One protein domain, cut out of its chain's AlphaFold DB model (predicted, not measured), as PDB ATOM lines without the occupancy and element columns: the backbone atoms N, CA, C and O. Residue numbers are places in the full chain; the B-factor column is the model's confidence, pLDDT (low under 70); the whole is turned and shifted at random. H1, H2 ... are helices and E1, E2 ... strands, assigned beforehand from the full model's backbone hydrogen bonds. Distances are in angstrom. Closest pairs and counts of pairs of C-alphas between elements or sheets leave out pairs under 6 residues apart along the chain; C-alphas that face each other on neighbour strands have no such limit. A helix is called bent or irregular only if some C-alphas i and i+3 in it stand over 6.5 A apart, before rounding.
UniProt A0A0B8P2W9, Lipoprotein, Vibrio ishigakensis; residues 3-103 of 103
ATOM      1  N   LEU A   3     154.506 202.895 257.648       92.75
ATOM      2  CA  LEU A   3     153.902 203.916 258.497       92.75
ATOM      3  C   LEU A   3     154.980 204.924 258.902       92.75
ATOM      4  O   LEU A   3     156.059 204.522 259.321       92.75
ATOM      5  N   TYR A   4     154.685 206.219 258.829       93.94
ATOM      6  CA  TYR A   4     155.579 207.259 259.338       93.94
ATOM      7  C   TYR A   4     155.154 207.678 260.740       93.94
ATOM      8  O   TYR A   4     154.075 208.238 260.938       93.94
ATOM      9  N   VAL A   5     156.009 207.387 261.717       94.50
ATOM     10  CA  VAL A   5     155.764 207.681 263.129       94.50
ATOM     11  C   VAL A   5     156.503 208.970 263.508       94.50
ATOM     12  O   VAL A   5     157.722 209.045 263.324       94.50
ATOM     13  N   PRO A   6     155.815 209.990 264.057       93.94
ATOM     14  CA  PRO A   6     156.462 211.230 264.480       93.94
ATOM     15  C   PRO A   6     157.598 210.968 265.478       93.94
ATOM     16  O   PRO A   6     157.404 210.286 266.481       93.94
ATOM     17  N   GLY A   7     158.786 211.503 265.194       90.62
ATOM     18  CA  GLY A   7     159.981 211.358 266.038       90.62
ATOM     19  C   GLY A   7     160.748 210.037 265.891       90.62
ATOM     20  O   GLY A   7     161.924 210.009 266.236       90.62
ATOM     21  N   TYR A   8     160.135 208.977 265.352       92.12
ATOM     22  CA  TYR A   8     160.805 207.692 265.096       92.12
ATOM     23  C   TYR A   8     161.203 207.526 263.623       92.12
ATOM     24  O   TYR A   8     162.301 207.063 263.330       92.12
ATOM     25  N   GLY A   9     160.341 207.954 262.694       92.94
ATOM     26  CA  GLY A   9     160.561 207.830 261.252       92.94
ATOM     27  C   GLY A   9     159.751 206.689 260.614       92.94
ATOM     28  O   GLY A   9     158.667 206.361 261.110       92.94
ATOM     29  N   PRO A  10     160.214 206.128 259.481       94.56
ATOM     30  CA  PRO A  10     159.517 205.054 258.778       94.56
ATOM     31  C   PRO A  10     159.562 203.738 259.567       94.56
ATOM     32  O   PRO A  10     160.611 203.304 260.034       94.56
ATOM     33  N   TRP A  11     158.410 203.084 259.678       94.62
ATOM     34  CA  TRP A  11     158.209 201.836 260.408       94.62
ATOM     35  C   TRP A  11     157.343 200.875 259.590       94.62
ATOM     36  O   TRP A  11     156.411 201.299 258.903       94.62
ATOM     37  N   THR A  12     157.600 199.568 259.663       93.88
ATOM     38  CA  THR A  12     156.694 198.564 259.067       93.88
ATOM     39  C   THR A  12     156.147 197.615 260.115       93.88
ATOM     40  O   THR A  12     156.773 197.355 261.136       93.88
ATOM     41  N   VAL A  13     155.014 196.988 259.797       92.50
ATOM     42  CA  VAL A  13     154.395 195.962 260.649       92.50
ATOM     43  C   VAL A  13     155.348 194.792 260.942       92.50
ATOM     44  O   VAL A  13     155.304 194.229 262.030       92.50
ATOM     45  N   ARG A  14     156.250 194.436 260.011       89.94
ATOM     46  CA  ARG A  14     157.226 193.346 260.211       89.94
ATOM     47  C   ARG A  14     158.236 193.665 261.315       89.94
ATOM     48  O   ARG A  14     158.733 192.755 261.963       89.94
ATOM     49  N   GLU A  15     158.525 194.940 261.538       89.31
ATOM     50  CA  GLU A  15     159.495 195.408 262.535       89.31
ATOM     51  C   GLU A  15     159.045 195.152 263.979       89.31
ATOM     52  O   GLU A  15     159.864 195.178 264.884       89.31
ATOM     53  N   VAL A  16     157.776 194.788 264.206       90.75
ATOM     54  CA  VAL A  16     157.342 194.223 265.496       90.75
ATOM     55  C   VAL A  16     158.166 192.977 265.868       90.75
ATOM     56  O   VAL A  16     158.338 192.688 267.048       90.75
ATOM     57  N   GLY A  17     158.707 192.256 264.878       91.25
ATOM     58  CA  GLY A  17     159.607 191.125 265.099       91.25
ATOM     59  C   GLY A  17     160.916 191.495 265.798       91.25
ATOM     60  O   GLY A  17     161.451 190.654 266.510       91.25
ATOM     61  N   ASP A  18     161.386 192.741 265.685       90.19
ATOM     62  CA  ASP A  18     162.642 193.175 266.312       90.19
ATOM     63  C   ASP A  18     162.532 193.165 267.853       90.19
ATOM     64  O   ASP A  18     163.518 192.927 268.542       90.19
ATOM     65  N   PHE A  19     161.320 193.290 268.416       92.06
ATOM     66  CA  PHE A  19     161.091 193.127 269.862       92.06
ATOM     67  C   PHE A  19     161.343 191.699 270.364       92.06
ATOM     68  O   PHE A  19     161.504 191.489 271.567       92.06
ATOM     69  N   ALA A  20     161.360 190.698 269.476       93.38
ATOM     70  CA  ALA A  20     161.710 189.337 269.866       93.38
ATOM     71  C   ALA A  20     163.184 189.230 270.291       93.38
ATOM     72  O   ALA A  20     163.506 188.387 271.131       93.38
ATOM     73  N   ASP A  21     164.057 190.105 269.775       92.00
ATOM     74  CA  ASP A  21     165.482 190.105 270.109       92.00
ATOM     75  C   ASP A  21     165.761 190.558 271.548       92.00
ATOM     76  O   ASP A  21     166.713 190.101 272.181       92.00
ATOM     77  N   ASP A  22     164.868 191.365 272.121       92.50
ATOM     78  CA  ASP A  22     164.960 191.812 273.512       92.50
ATOM     79  C   ASP A  22     164.672 190.687 274.523       92.50
ATOM     80  O   ASP A  22     164.939 190.829 275.718       92.50
ATOM     81  N   LEU A  23     164.142 189.542 274.074       93.69
ATOM     82  CA  LEU A  23     163.818 188.413 274.950       93.69
ATOM     83  C   LEU A  23     165.043 187.564 275.317       93.69
ATOM     84  O   LEU A  23     164.964 186.771 276.261       93.69
ATOM     85  N   TYR A  24     166.170 187.717 274.615       93.31
ATOM     86  CA  TYR A  24     167.390 186.955 274.875       93.31
ATOM     87  C   TYR A  24     168.619 187.856 275.126       93.31
ATOM     88  O   TYR A  24     168.669 189.010 274.696       93.31
ATOM     89  N   PRO A  25     169.628 187.371 275.878       95.38
ATOM     90  CA  PRO A  25     170.847 188.140 276.116       95.38
ATOM     91  C   PRO A  25     171.626 188.398 274.816       95.38
ATOM     92  O   PRO A  25     171.717 187.497 273.983       95.38
ATOM     93  N   PRO A  26     172.272 189.569 274.661       93.25
ATOM     94  CA  PRO A  26     172.537 190.563 275.707       93.25
ATOM     95  C   PRO A  26     171.469 191.659 275.852       93.25
ATOM     96  O   PRO A  26     171.519 192.406 276.827       93.25
ATOM     97  N   LEU A  27     170.523 191.775 274.915       92.75
ATOM     98  CA  LEU A  27     169.539 192.866 274.913       92.75
ATOM     99  C   LEU A  27     168.551 192.761 276.079       92.75
ATOM    100  O   LEU A  27     168.186 193.784 276.653       92.75
ATOM    101  N   SER A  28     168.248 191.542 276.532       93.38
ATOM    102  CA  SER A  28     167.383 191.308 277.696       93.38
ATOM    103  C   SER A  28     167.898 191.889 279.020       93.38
ATOM    104  O   SER A  28     167.147 191.972 279.993       93.38
ATOM    105  N   PHE A  29     169.169 192.306 279.094       95.44
ATOM    106  CA  PHE A  29     169.728 192.969 280.276       95.44
ATOM    107  C   PHE A  29     169.442 194.475 280.327       95.44
ATOM    108  O   PHE A  29     169.632 195.098 281.376       95.44
ATOM    109  N   LEU A  30     169.005 195.081 279.221       95.19
ATOM    110  CA  LEU A  30     168.714 196.508 279.159       95.19
ATOM    111  C   LEU A  30     167.334 196.793 279.762       95.19
ATOM    112  O   LEU A  30     166.331 196.179 279.409       95.19
ATOM    113  N   ASN A  31     167.271 197.759 280.678       94.12
ATOM    114  CA  ASN A  31     165.991 198.311 281.118       94.12
ATOM    115  C   ASN A  31     165.473 199.346 280.102       94.12
ATOM    116  O   ASN A  31     166.228 199.834 279.263       94.12
ATOM    117  N   ILE A  32     164.203 199.742 280.229       94.00
ATOM    118  CA  ILE A  32     163.532 200.676 279.304       94.00
ATOM    119  C   ILE A  32     164.331 201.976 279.098       94.00
ATOM    120  O   ILE A  32     164.438 202.462 277.975       94.00
ATOM    121  N   TRP A  33     164.935 202.527 280.156       96.81
ATOM    122  CA  TRP A  33     165.732 203.755 280.065       96.81
ATOM    123  C   TRP A  33     167.065 203.539 279.350       96.81
ATOM    124  O   TRP A  33     167.501 204.405 278.597       96.81
ATOM    125  N   ALA A  34     167.701 202.386 279.561       95.94
ATOM    126  CA  ALA A  34     168.927 202.019 278.865       95.94
ATOM    127  C   ALA A  34     168.670 201.786 277.368       95.94
ATOM    128  O   ALA A  34     169.420 202.304 276.544       95.94
ATOM    129  N   SER A  35     167.585 201.093 277.010       94.19
ATOM    130  CA  SER A  35     167.174 200.901 275.613       94.19
ATOM    131  C   SER A  35     166.815 202.227 274.940       94.19
ATOM    132  O   SER A  35     167.239 202.476 273.814       94.19
ATOM    133  N   PHE A  36     166.110 203.120 275.643       95.19
ATOM    134  CA  PHE A  36     165.831 204.465 275.139       95.19
ATOM    135  C   PHE A  36     167.118 205.276 274.930       95.19
ATOM    136  O   PHE A  36     167.295 205.889 273.882       95.19
ATOM    137  N   GLY A  37     168.045 205.241 275.893       97.44
ATOM    138  CA  GLY A  37     169.345 205.898 275.767       97.44
ATOM    139  C   GLY A  37     170.147 205.373 274.576       97.44
ATOM    140  O   GLY A  37     170.650 206.171 273.788       97.44
ATOM    141  N   LYS A  38     170.207 204.046 274.402       95.69
ATOM    142  CA  LYS A  38     170.822 203.394 273.237       95.69
ATOM    143  C   LYS A  38     170.227 203.933 271.933       95.69
ATOM    144  O   LYS A  38     170.981 204.409 271.092       95.69
ATOM    145  N   TRP A  39     168.898 203.924 271.805       95.19
ATOM    146  CA  TRP A  39     168.203 204.426 270.615       95.19
ATOM    147  C   TRP A  39     168.536 205.897 270.318       95.19
ATOM    148  O   TRP A  39     168.813 206.239 269.170       95.19
ATOM    149  N   VAL A  40     168.587 206.764 271.340       97.00
ATOM    150  CA  VAL A  40     168.970 208.177 271.163       97.00
ATOM    151  C   VAL A  40     170.405 208.307 270.650       97.00
ATOM    152  O   VAL A  40     170.636 209.040 269.690       97.00
ATOM    153  N   PHE A  41     171.370 207.609 271.256       97.75
ATOM    154  CA  PHE A  41     172.774 207.703 270.841       97.75
ATOM    155  C   PHE A  41     172.998 207.152 269.429       97.75
ATOM    156  O   PHE A  41     173.621 207.833 268.614       97.75
ATOM    157  N   GLU A  42     172.438 205.983 269.110       96.44
ATOM    158  CA  GLU A  42     172.501 205.394 267.765       96.44
ATOM    159  C   GLU A  42     171.838 206.308 266.723       96.44
ATOM    160  O   GLU A  42     172.368 206.496 265.624       96.44
ATOM    161  N   GLY A  43     170.704 206.928 267.069       95.75
ATOM    162  CA  GLY A  43     170.016 207.888 266.208       95.75
ATOM    163  C   GLY A  43     170.847 209.148 265.949       95.75
ATOM    164  O   GLY A  43     170.951 209.594 264.806       95.75
ATOM    165  N   MET A  44     171.485 209.702 266.984       97.12
ATOM    166  CA  MET A  44     172.367 210.867 266.852       97.12
ATOM    167  C   MET A  44     173.603 210.565 266.003       97.12
ATOM    168  O   MET A  44     173.964 211.374 265.147       97.12
ATOM    169  N   GLU A  45     174.237 209.412 266.215       97.75
ATOM    170  CA  GLU A  45     175.389 208.969 265.426       97.75
ATOM    171  C   GLU A  45     175.006 208.778 263.957       97.75
ATOM    172  O   GLU A  45     175.653 209.330 263.065       97.75
ATOM    173  N   SER A  46     173.899 208.077 263.706       95.62
ATOM    174  CA  SER A  46     173.377 207.873 262.354       95.62
ATOM    175  C   SER A  46     173.072 209.207 261.673       95.62
ATOM    176  O   SER A  46     173.415 209.399 260.508       95.62
ATOM    177  N   ARG A  47     172.480 210.168 262.397       95.12
ATOM    178  CA  ARG A  47     172.210 211.500 261.848       95.12
ATOM    179  C   ARG A  47     173.500 212.230 261.496       95.12
ATOM    180  O   ARG A  47     173.579 212.783 260.406       95.12
ATOM    181  N   ALA A  48     174.500 212.205 262.374       97.00
ATOM    182  CA  ALA A  48     175.794 212.829 262.118       97.00
ATOM    183  C   ALA A  48     176.488 212.236 260.878       97.00
ATOM    184  O   ALA A  48     177.042 212.981 260.072       97.00
ATOM    185  N   ALA A  49     176.406 210.916 260.685       96.44
ATOM    186  CA  ALA A  49     176.963 210.232 259.518       96.44
ATOM    187  C   ALA A  49     176.249 210.585 258.197       96.44
ATOM    188  O   ALA A  49     176.858 210.513 257.128       96.44
ATOM    189  N   LEU A  50     174.972 210.975 258.260       94.81
ATOM    190  CA  LEU A  50     174.150 211.305 257.092       94.81
ATOM    191  C   LEU A  50     174.172 212.790 256.704       94.81
ATOM    192  O   LEU A  50     173.710 213.109 255.614       94.81
ATOM    193  N   VAL A  51     174.744 213.684 257.522       96.19
ATOM    194  CA  VAL A  51     174.842 215.128 257.210       96.19
ATOM    195  C   VAL A  51     175.415 215.404 255.808       96.19
ATOM    196  O   VAL A  51     174.827 216.201 255.082       96.19
ATOM    197  N   PRO A  52     176.495 214.737 255.346       95.19
ATOM    198  CA  PRO A  52     177.039 214.992 254.008       95.19
ATOM    199  C   PRO A  52     176.113 214.580 252.853       95.19
ATOM    200  O   PRO A  52     176.352 214.970 251.717       95.19
ATOM    201  N   GLN A  53     175.094 213.760 253.122       93.75
ATOM    202  CA  GLN A  53     174.157 213.228 252.126       93.75
ATOM    203  C   GLN A  53     172.833 214.011 252.097       93.75
ATOM    204  O   GLN A  53     171.945 213.679 251.313       93.75
ATOM    205  N   GLU A  54     172.688 215.051 252.924       93.69
ATOM    206  CA  GLU A  54     171.475 215.878 252.978       93.69
ATOM    207  C   GLU A  54     171.199 216.580 251.642       93.69
ATOM    208  O   GLU A  54     170.050 216.643 251.217       93.69
ATOM    209  N   GLU A  55     172.243 216.987 250.916       94.56
ATOM    210  CA  GLU A  55     172.113 217.645 249.610       94.56
ATOM    211  C   GLU A  55     171.406 216.762 248.564       94.56
ATOM    212  O   GLU A  55     170.633 217.262 247.747       94.56
ATOM    213  N   ILE A  56     171.618 215.442 248.605       93.75
ATOM    214  CA  ILE A  56     170.945 214.495 247.700       93.75
ATOM    215  C   ILE A  56     169.444 214.457 248.002       93.75
ATOM    216  O   ILE A  56     168.620 214.403 247.090       93.75
ATOM    217  N   LEU A  57     169.084 214.500 249.286       92.00
ATOM    218  CA  LEU A  57     167.693 214.479 249.719       92.00
ATOM    219  C   LEU A  57     166.978 215.799 249.393       92.00
ATOM    220  O   LEU A  57     165.838 215.777 248.926       92.00
ATOM    221  N   GLU A  58     167.639 216.932 249.618       94.06
ATOM    222  CA  GLU A  58     167.080 218.271 249.396       94.06
ATOM    223  C   GLU A  58     166.910 218.612 247.912       94.06
ATOM    224  O   GLU A  58     165.935 219.263 247.545       94.06
ATOM    225  N   ASN A  59     167.813 218.135 247.049       95.31
ATOM    226  CA  ASN A  59     167.721 218.336 245.601       95.31
ATOM    227  C   ASN A  59     166.862 217.279 244.883       95.31
ATOM    228  O   ASN A  59     166.728 217.326 243.659       95.31
ATOM    229  N   SER A  60     166.299 216.312 245.610       92.88
ATOM    230  CA  SER A  60     165.450 215.283 245.007       92.88
ATOM    231  C   SER A  60     164.076 215.843 244.594       92.88
ATOM    232  O   SER A  60     163.516 216.678 245.306       92.88
ATOM    233  N   PRO A  61     163.487 215.378 243.471       94.56
ATOM    234  CA  PRO A  61     162.158 215.818 243.036       94.56
ATOM    235  C   PRO A  61     161.034 215.527 244.047       94.56
ATOM    236  O   PRO A  61     160.078 216.295 244.139       94.56
ATOM    237  N   ASP A  62     161.146 214.429 244.804       95.12
ATOM    238  CA  ASP A  62     160.250 214.074 245.907       95.12
ATOM    239  C   ASP A  62     161.033 213.392 247.039       95.12
ATOM    240  O   ASP A  62     161.348 212.198 247.006       95.12
ATOM    241  N   SER A  63     161.315 214.164 248.087       92.75
ATOM    242  CA  SER A  63     162.063 213.692 249.250       92.75
ATOM    243  C   SER A  63     161.341 212.575 250.018       92.75
ATOM    244  O   SER A  63     161.992 211.767 250.686       92.75
ATOM    245  N   TYR A  64     160.006 212.501 249.957       91.94
ATOM    246  CA  TYR A  64     159.246 211.483 250.683       91.94
ATOM    247  C   TYR A  64     159.324 210.118 249.996       91.94
ATOM    248  O   TYR A  64     159.566 209.111 250.667       91.94
ATOM    249  N   SER A  65     159.130 210.059 248.676       93.75
ATOM    250  CA  SER A  65     159.278 208.794 247.946       93.75
ATOM    251  C   SER A  65     160.716 208.293 248.006       93.75
ATOM    252  O   SER A  65     160.917 207.143 248.389       93.75
ATOM    253  N   LEU A  66     161.710 209.165 247.799       93.31
ATOM    254  CA  LEU A  66     163.123 208.788 247.903       93.31
ATOM    255  C   LEU A  66     163.460 208.163 249.268       93.31
ATOM    256  O   LEU A  66     164.086 207.105 249.336       93.31
ATOM    257  N   THR A  67     163.028 208.788 250.369       93.69
ATOM    258  CA  THR A  67     163.291 208.267 251.725       93.69
ATOM    259  C   THR A  67     162.564 206.961 252.004       93.69
ATOM    260  O   THR A  67     163.141 206.053 252.607       93.69
ATOM    261  N   ARG A  68     161.310 206.841 251.555       94.25
ATOM    262  CA  ARG A  68     160.528 205.606 251.678       94.25
ATOM    263  C   ARG A  68     161.186 204.459 250.912       94.25
ATOM    264  O   ARG A  68     161.284 203.358 251.452       94.25
ATOM    265  N   ASP A  69     161.622 204.712 249.687       94.25
ATOM    266  CA  ASP A  69     162.136 203.681 248.792       94.25
ATOM    267  C   ASP A  69     163.538 203.241 249.238       94.25
ATOM    268  O   ASP A  69     163.781 202.045 249.382       94.25
ATOM    269  N   ALA A  70     164.411 204.177 249.634       93.88
ATOM    270  CA  ALA A  70     165.701 203.855 250.254       93.88
ATOM    271  C   ALA A  70     165.548 203.025 251.546       93.88
ATOM    272  O   ALA A  70     166.313 202.089 251.802       93.88
ATOM    273  N   TYR A  71     164.537 203.338 252.368       94.00
ATOM    274  CA  TYR A  71     164.221 202.559 253.564       94.00
ATOM    275  C   TYR A  71     163.820 201.117 253.226       94.00
ATOM    276  O   TYR A  71     164.303 200.188 253.879       94.00
ATOM    277  N   LEU A  72     162.967 200.917 252.218       93.62
ATOM    278  CA  LEU A  72     162.540 199.584 251.783       93.62
ATOM    279  C   LEU A  72     163.702 198.791 251.178       93.62
ATOM    280  O   LEU A  72     163.988 197.701 251.669       93.62
ATOM    281  N   GLN A  73     164.461 199.386 250.256       93.25
ATOM    282  CA  GLN A  73     165.640 198.762 249.643       93.25
ATOM    283  C   GLN A  73     166.632 198.245 250.692       93.25
ATOM    284  O   GLN A  73     167.084 197.102 250.627       93.25
ATOM    285  N   ARG A  74     166.936 199.043 251.728       93.12
ATOM    286  CA  ARG A  74     167.813 198.600 252.827       93.12
ATOM    287  C   ARG A  74     167.243 197.393 253.573       93.12
ATOM    288  O   ARG A  74     168.000 196.524 254.014       93.12
ATOM    289  N   ARG A  75     165.929 197.361 253.800       92.31
ATOM    290  CA  ARG A  75     165.276 196.253 254.511       92.31
ATOM    291  C   ARG A  75     165.278 194.979 253.687       92.31
ATOM    292  O   ARG A  75     165.561 193.925 254.252       92.31
ATOM    293  N   ASP A  76     165.001 195.092 252.399       92.00
ATOM    294  CA  ASP A  76     164.989 193.964 251.475       92.00
ATOM    295  C   ASP A  76     166.402 193.401 251.312       92.00
ATOM    296  O   ASP A  76     166.606 192.201 251.498       92.00
ATOM    297  N   TYR A  77     167.404 194.277 251.192       92.69
ATOM    298  CA  TYR A  77     168.813 193.895 251.238       92.69
ATOM    299  C   TYR A  77     169.184 193.145 252.530       92.69
ATOM    300  O   TYR A  77     169.788 192.074 252.481       92.69
ATOM    301  N   LYS A  78     168.784 193.653 253.709       91.62
ATOM    302  CA  LYS A  78     169.048 192.986 255.002       91.62
ATOM    303  C   LYS A  78     168.352 191.625 255.100       91.62
ATOM    304  O   LYS A  78     168.889 190.707 255.717       91.62
ATOM    305  N   ALA A  79     167.163 191.503 254.521       90.81
ATOM    306  CA  ALA A  79     166.414 190.257 254.455       90.81
ATOM    307  C   ALA A  79     166.922 189.309 253.354       90.81
ATOM    308  O   ALA A  79     166.374 188.216 253.221       90.81
ATOM    309  N   MET A  80     167.958 189.707 252.601       87.56
ATOM    310  CA  MET A  80     168.483 188.977 251.445       87.56
ATOM    311  C   MET A  80     167.373 188.629 250.450       87.56
ATOM    312  O   MET A  80     167.369 187.554 249.851       87.56
ATOM    313  N   VAL A  81     166.405 189.536 250.305       82.19
ATOM    314  CA  VAL A  81     165.411 189.449 249.244       82.19
ATOM    315  C   VAL A  81     166.160 189.751 247.958       82.19
ATOM    316  O   VAL A  81     166.491 190.893 247.659       82.19
ATOM    317  N   THR A  82     166.503 188.695 247.234       72.31
ATOM    318  CA  THR A  82     166.766 188.811 245.809       72.31
ATOM    319  C   THR A  82     165.401 188.916 245.162       72.31
ATOM    320  O   THR A  82     164.626 187.953 245.232       72.31
ATOM    321  N   ASP A  83     165.111 190.060 244.547       63.38
ATOM    322  CA  ASP A  83     164.092 190.093 243.510       63.38
ATOM    323  C   ASP A  83     164.540 189.082 242.454       63.38
ATOM    324  O   ASP A  83     165.457 189.297 241.674       63.38
ATOM    325  N   ASN A  84     163.931 187.900 242.519       52.34
ATOM    326  CA  ASN A  84     163.833 187.001 241.380       52.34
ATOM    327  C   ASN A  84     162.612 187.440 240.561       52.34
ATOM    328  O   ASN A  84     161.890 186.596 240.031       52.34
ATOM    329  N   GLU A  85     162.320 188.743 240.545       58.28
ATOM    330  CA  GLU A  85     161.522 189.321 239.487       58.28
ATOM    331  C   GLU A  85     162.362 189.046 238.244       58.28
ATOM    332  O   GLU A  85     163.489 189.527 238.113       58.28
ATOM    333  N   ALA A  86     161.914 188.072 237.447       54.06
ATOM    334  CA  ALA A  86     162.491 187.860 236.137       54.06
ATOM    335  C   ALA A  86     162.497 189.241 235.489       54.06
ATOM    336  O   ALA A  86     161.446 189.879 235.476       54.06
ATOM    337  N   VAL A  87     163.675 189.710 235.070       62.50
ATOM    338  CA  VAL A  87     163.785 190.906 234.238       62.50
ATOM    339  C   VAL A  87     162.681 190.782 233.198       62.50
ATOM    340  O   VAL A  87     162.610 189.754 232.514       62.50
ATOM    341  N   ASP A  88     161.748 191.730 233.191       70.06
ATOM    342  CA  ASP A  88     160.707 191.739 232.179       70.06
ATOM    343  C   ASP A  88     161.407 192.119 230.879       70.06
ATOM    344  O   ASP A  88     161.651 193.293 230.613       70.06
ATOM    345  N   GLU A  89     161.845 191.102 230.132       76.50
ATOM    346  CA  GLU A  89     162.611 191.296 228.900       76.50
ATOM    347  C   GLU A  89     161.826 192.164 227.902       76.50
ATOM    348  O   GLU A  89     162.443 192.885 227.128       76.50
ATOM    349  N   GLU A  90     160.483 192.183 227.963       77.88
ATOM    350  CA  GLU A  90     159.668 193.077 227.127       77.88
ATOM    351  C   GLU A  90     159.786 194.551 227.551       77.88
ATOM    352  O   GLU A  90     159.744 195.439 226.696       77.88
ATOM    353  N   GLU A  91     159.923 194.835 228.850       80.25
ATOM    354  CA  GLU A  91     160.116 196.200 229.355       80.25
ATOM    355  C   GLU A  91     161.549 196.692 229.109       80.25
ATOM    356  O   GLU A  91     161.727 197.849 228.728       80.25
ATOM    357  N   GLU A  92     162.560 195.828 229.265       81.69
ATOM    358  CA  GLU A  92     163.946 196.186 228.931       81.69
ATOM    359  C   GLU A  92     164.141 196.429 227.432       81.69
ATOM    360  O   GLU A  92     164.691 197.470 227.079       81.69
ATOM    361  N   ASP A  93     163.615 195.565 226.554       86.69
ATOM    362  CA  ASP A  93     163.672 195.783 225.099       86.69
ATOM    363  C   ASP A  93     163.000 197.115 224.707       86.69
ATOM    364  O   ASP A  93     163.502 197.857 223.862       86.69
ATOM    365  N   PHE A  94     161.873 197.463 225.340       87.00
ATOM    366  CA  PHE A  94     161.191 198.738 225.099       87.00
ATOM    367  C   PHE A  94     162.009 199.952 225.564       87.00
ATOM    368  O   PHE A  94     162.015 200.990 224.896       87.00
ATOM    369  N   LEU A  95     162.667 199.850 226.722       87.94
ATOM    370  CA  LEU A  95     163.525 200.911 227.245       87.94
ATOM    371  C   LEU A  95     164.761 201.114 226.366       87.94
ATOM    372  O   LEU A  95     165.115 202.263 226.107       87.94
ATOM    373  N   ASP A  96     165.373 200.033 225.884       87.56
ATOM    374  CA  ASP A  96     166.512 200.089 224.966       87.56
ATOM    375  C   ASP A  96     166.124 200.759 223.638       87.56
ATOM    376  O   ASP A  96     166.776 201.729 223.245       87.56
ATOM    377  N   ASP A  97     165.015 200.350 223.010       90.06
ATOM    378  CA  ASP A  97     164.499 200.989 221.787       90.06
ATOM    379  C   ASP A  97     164.222 202.492 222.006       90.06
ATOM    380  O   ASP A  97     164.608 203.331 221.192       90.06
ATOM    381  N   TYR A  98     163.584 202.865 223.124       86.19
ATOM    382  CA  TYR A  98     163.290 204.267 223.445       86.19
ATOM    383  C   TYR A  98     164.562 205.108 223.648       86.19
ATOM    384  O   TYR A  98     164.619 206.266 223.228       86.19
ATOM    385  N   LEU A  99     165.582 204.544 224.302       88.62
ATOM    386  CA  LEU A  99     166.858 205.217 224.546       88.62
ATOM    387  C   LEU A  99     167.719 205.317 223.278       88.62
ATOM    388  O   LEU A  99     168.452 206.297 223.142       88.62
ATOM    389  N   GLU A 100     167.635 204.348 222.361       84.19
ATOM    390  CA  GLU A 100     168.301 204.407 221.054       84.19
ATOM    391  C   GLU A 100     167.623 205.396 220.091       84.19
ATOM    392  O   GLU A 100     168.325 206.104 219.370       84.19
ATOM    393  N   ASP A 101     166.290 205.514 220.102       75.75
ATOM    394  CA  ASP A 101     165.544 206.422 219.212       75.75
ATOM    395  C   ASP A 101     165.695 207.921 219.568       75.75
ATOM    396  O   ASP A 101     165.443 208.790 218.724       75.75
ATOM    397  N   GLU A 102     166.094 208.262 220.802       60.88
ATOM    398  CA  GLU A 102     166.267 209.656 221.255       60.88
ATOM    399  C   GLU A 102     167.694 210.222 221.011       60.88
ATOM    400  O   GLU A 102     167.945 211.397 221.312       60.88
ATOM    401  N   PHE A 103     168.606 209.446 220.396       50.91
ATOM    402  CA  PHE A 103     169.975 209.861 220.014       50.91
ATOM    403  C   PHE A 103     170.279 209.838 218.505       50.91
ATOM    404  O   PHE A 103     169.989 208.843 217.810       50.91
TER     405      PHE A 103
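What this domain is: This is residues 3 to 103 of the 103 residues of the protein "Lipoprotein" of Vibrio ishigakensis (UniProt A0A0B8P2W9). The hairpin E1 E2, H1, the long kinked H2 and H3 follow one another round a loose, open frame with few contacts, in which H3 comes back near E2. Beyond H3, the tail of residues 82 to 103, with H4, sticks out and makes the length. The printed part has 101 residues, in the order E1 E2 H1 H2 H3 H4, with a two-stranded antiparallel sheet; the class is mostly helix. It is extended, with a radius of gyration of the C-alphas of 19.6 A and spans of 62 by 32 by 21 A.

How they stand to each other: E1, residues 3 to 5, and E2, residues 9 to 12, form an antiparallel hairpin at 141 degrees; N 3 and O 11 are 2.8 A apart, within hydrogen-bond range. The closest C-alphas of E2 and H3, residues 63 to 78, are those of Pro 10 and Arg 68, 7.2 A apart. H2, residues 32 to 58, and H3 only just touch, with 3 pairs of C-alphas within 8 A, only at the corner by their link; the closest are those of Leu 57 and Ser 63, 5.7 A. H1, residues 13 to 23, and H4, residues 89 to 101, touch no helix. Every O i to N i+4 pair is within hydrogen-bond range in H3 and H4, against 18 of 23 in H2 and 0 of 7 in H1, where 8 of 8 O i to N i+3 pairs are.

Where its parts are: E1 begins at C-alpha 3 (153.902, 203.916, 258.497) and spans 6.3 A; E2 spans 10.3 A. H1 measures 18.7 A, H2 34.9 A, H3 22.6 A and H4 18.2 A, ending at C-alpha 101 (165.544, 206.422, 219.212). H2 is irregular, with C-alphas 49 and 52 7.3 A apart, and has a kink of 75 degrees near residue 52.

The domain as a whole: The C-alphas of Phe 29 and Asp 101 are the two farthest apart, 62.7 A. The printed part has no cut and no long link. The pLDDT is under 70 at residues 83 to 87 and 102 to 103.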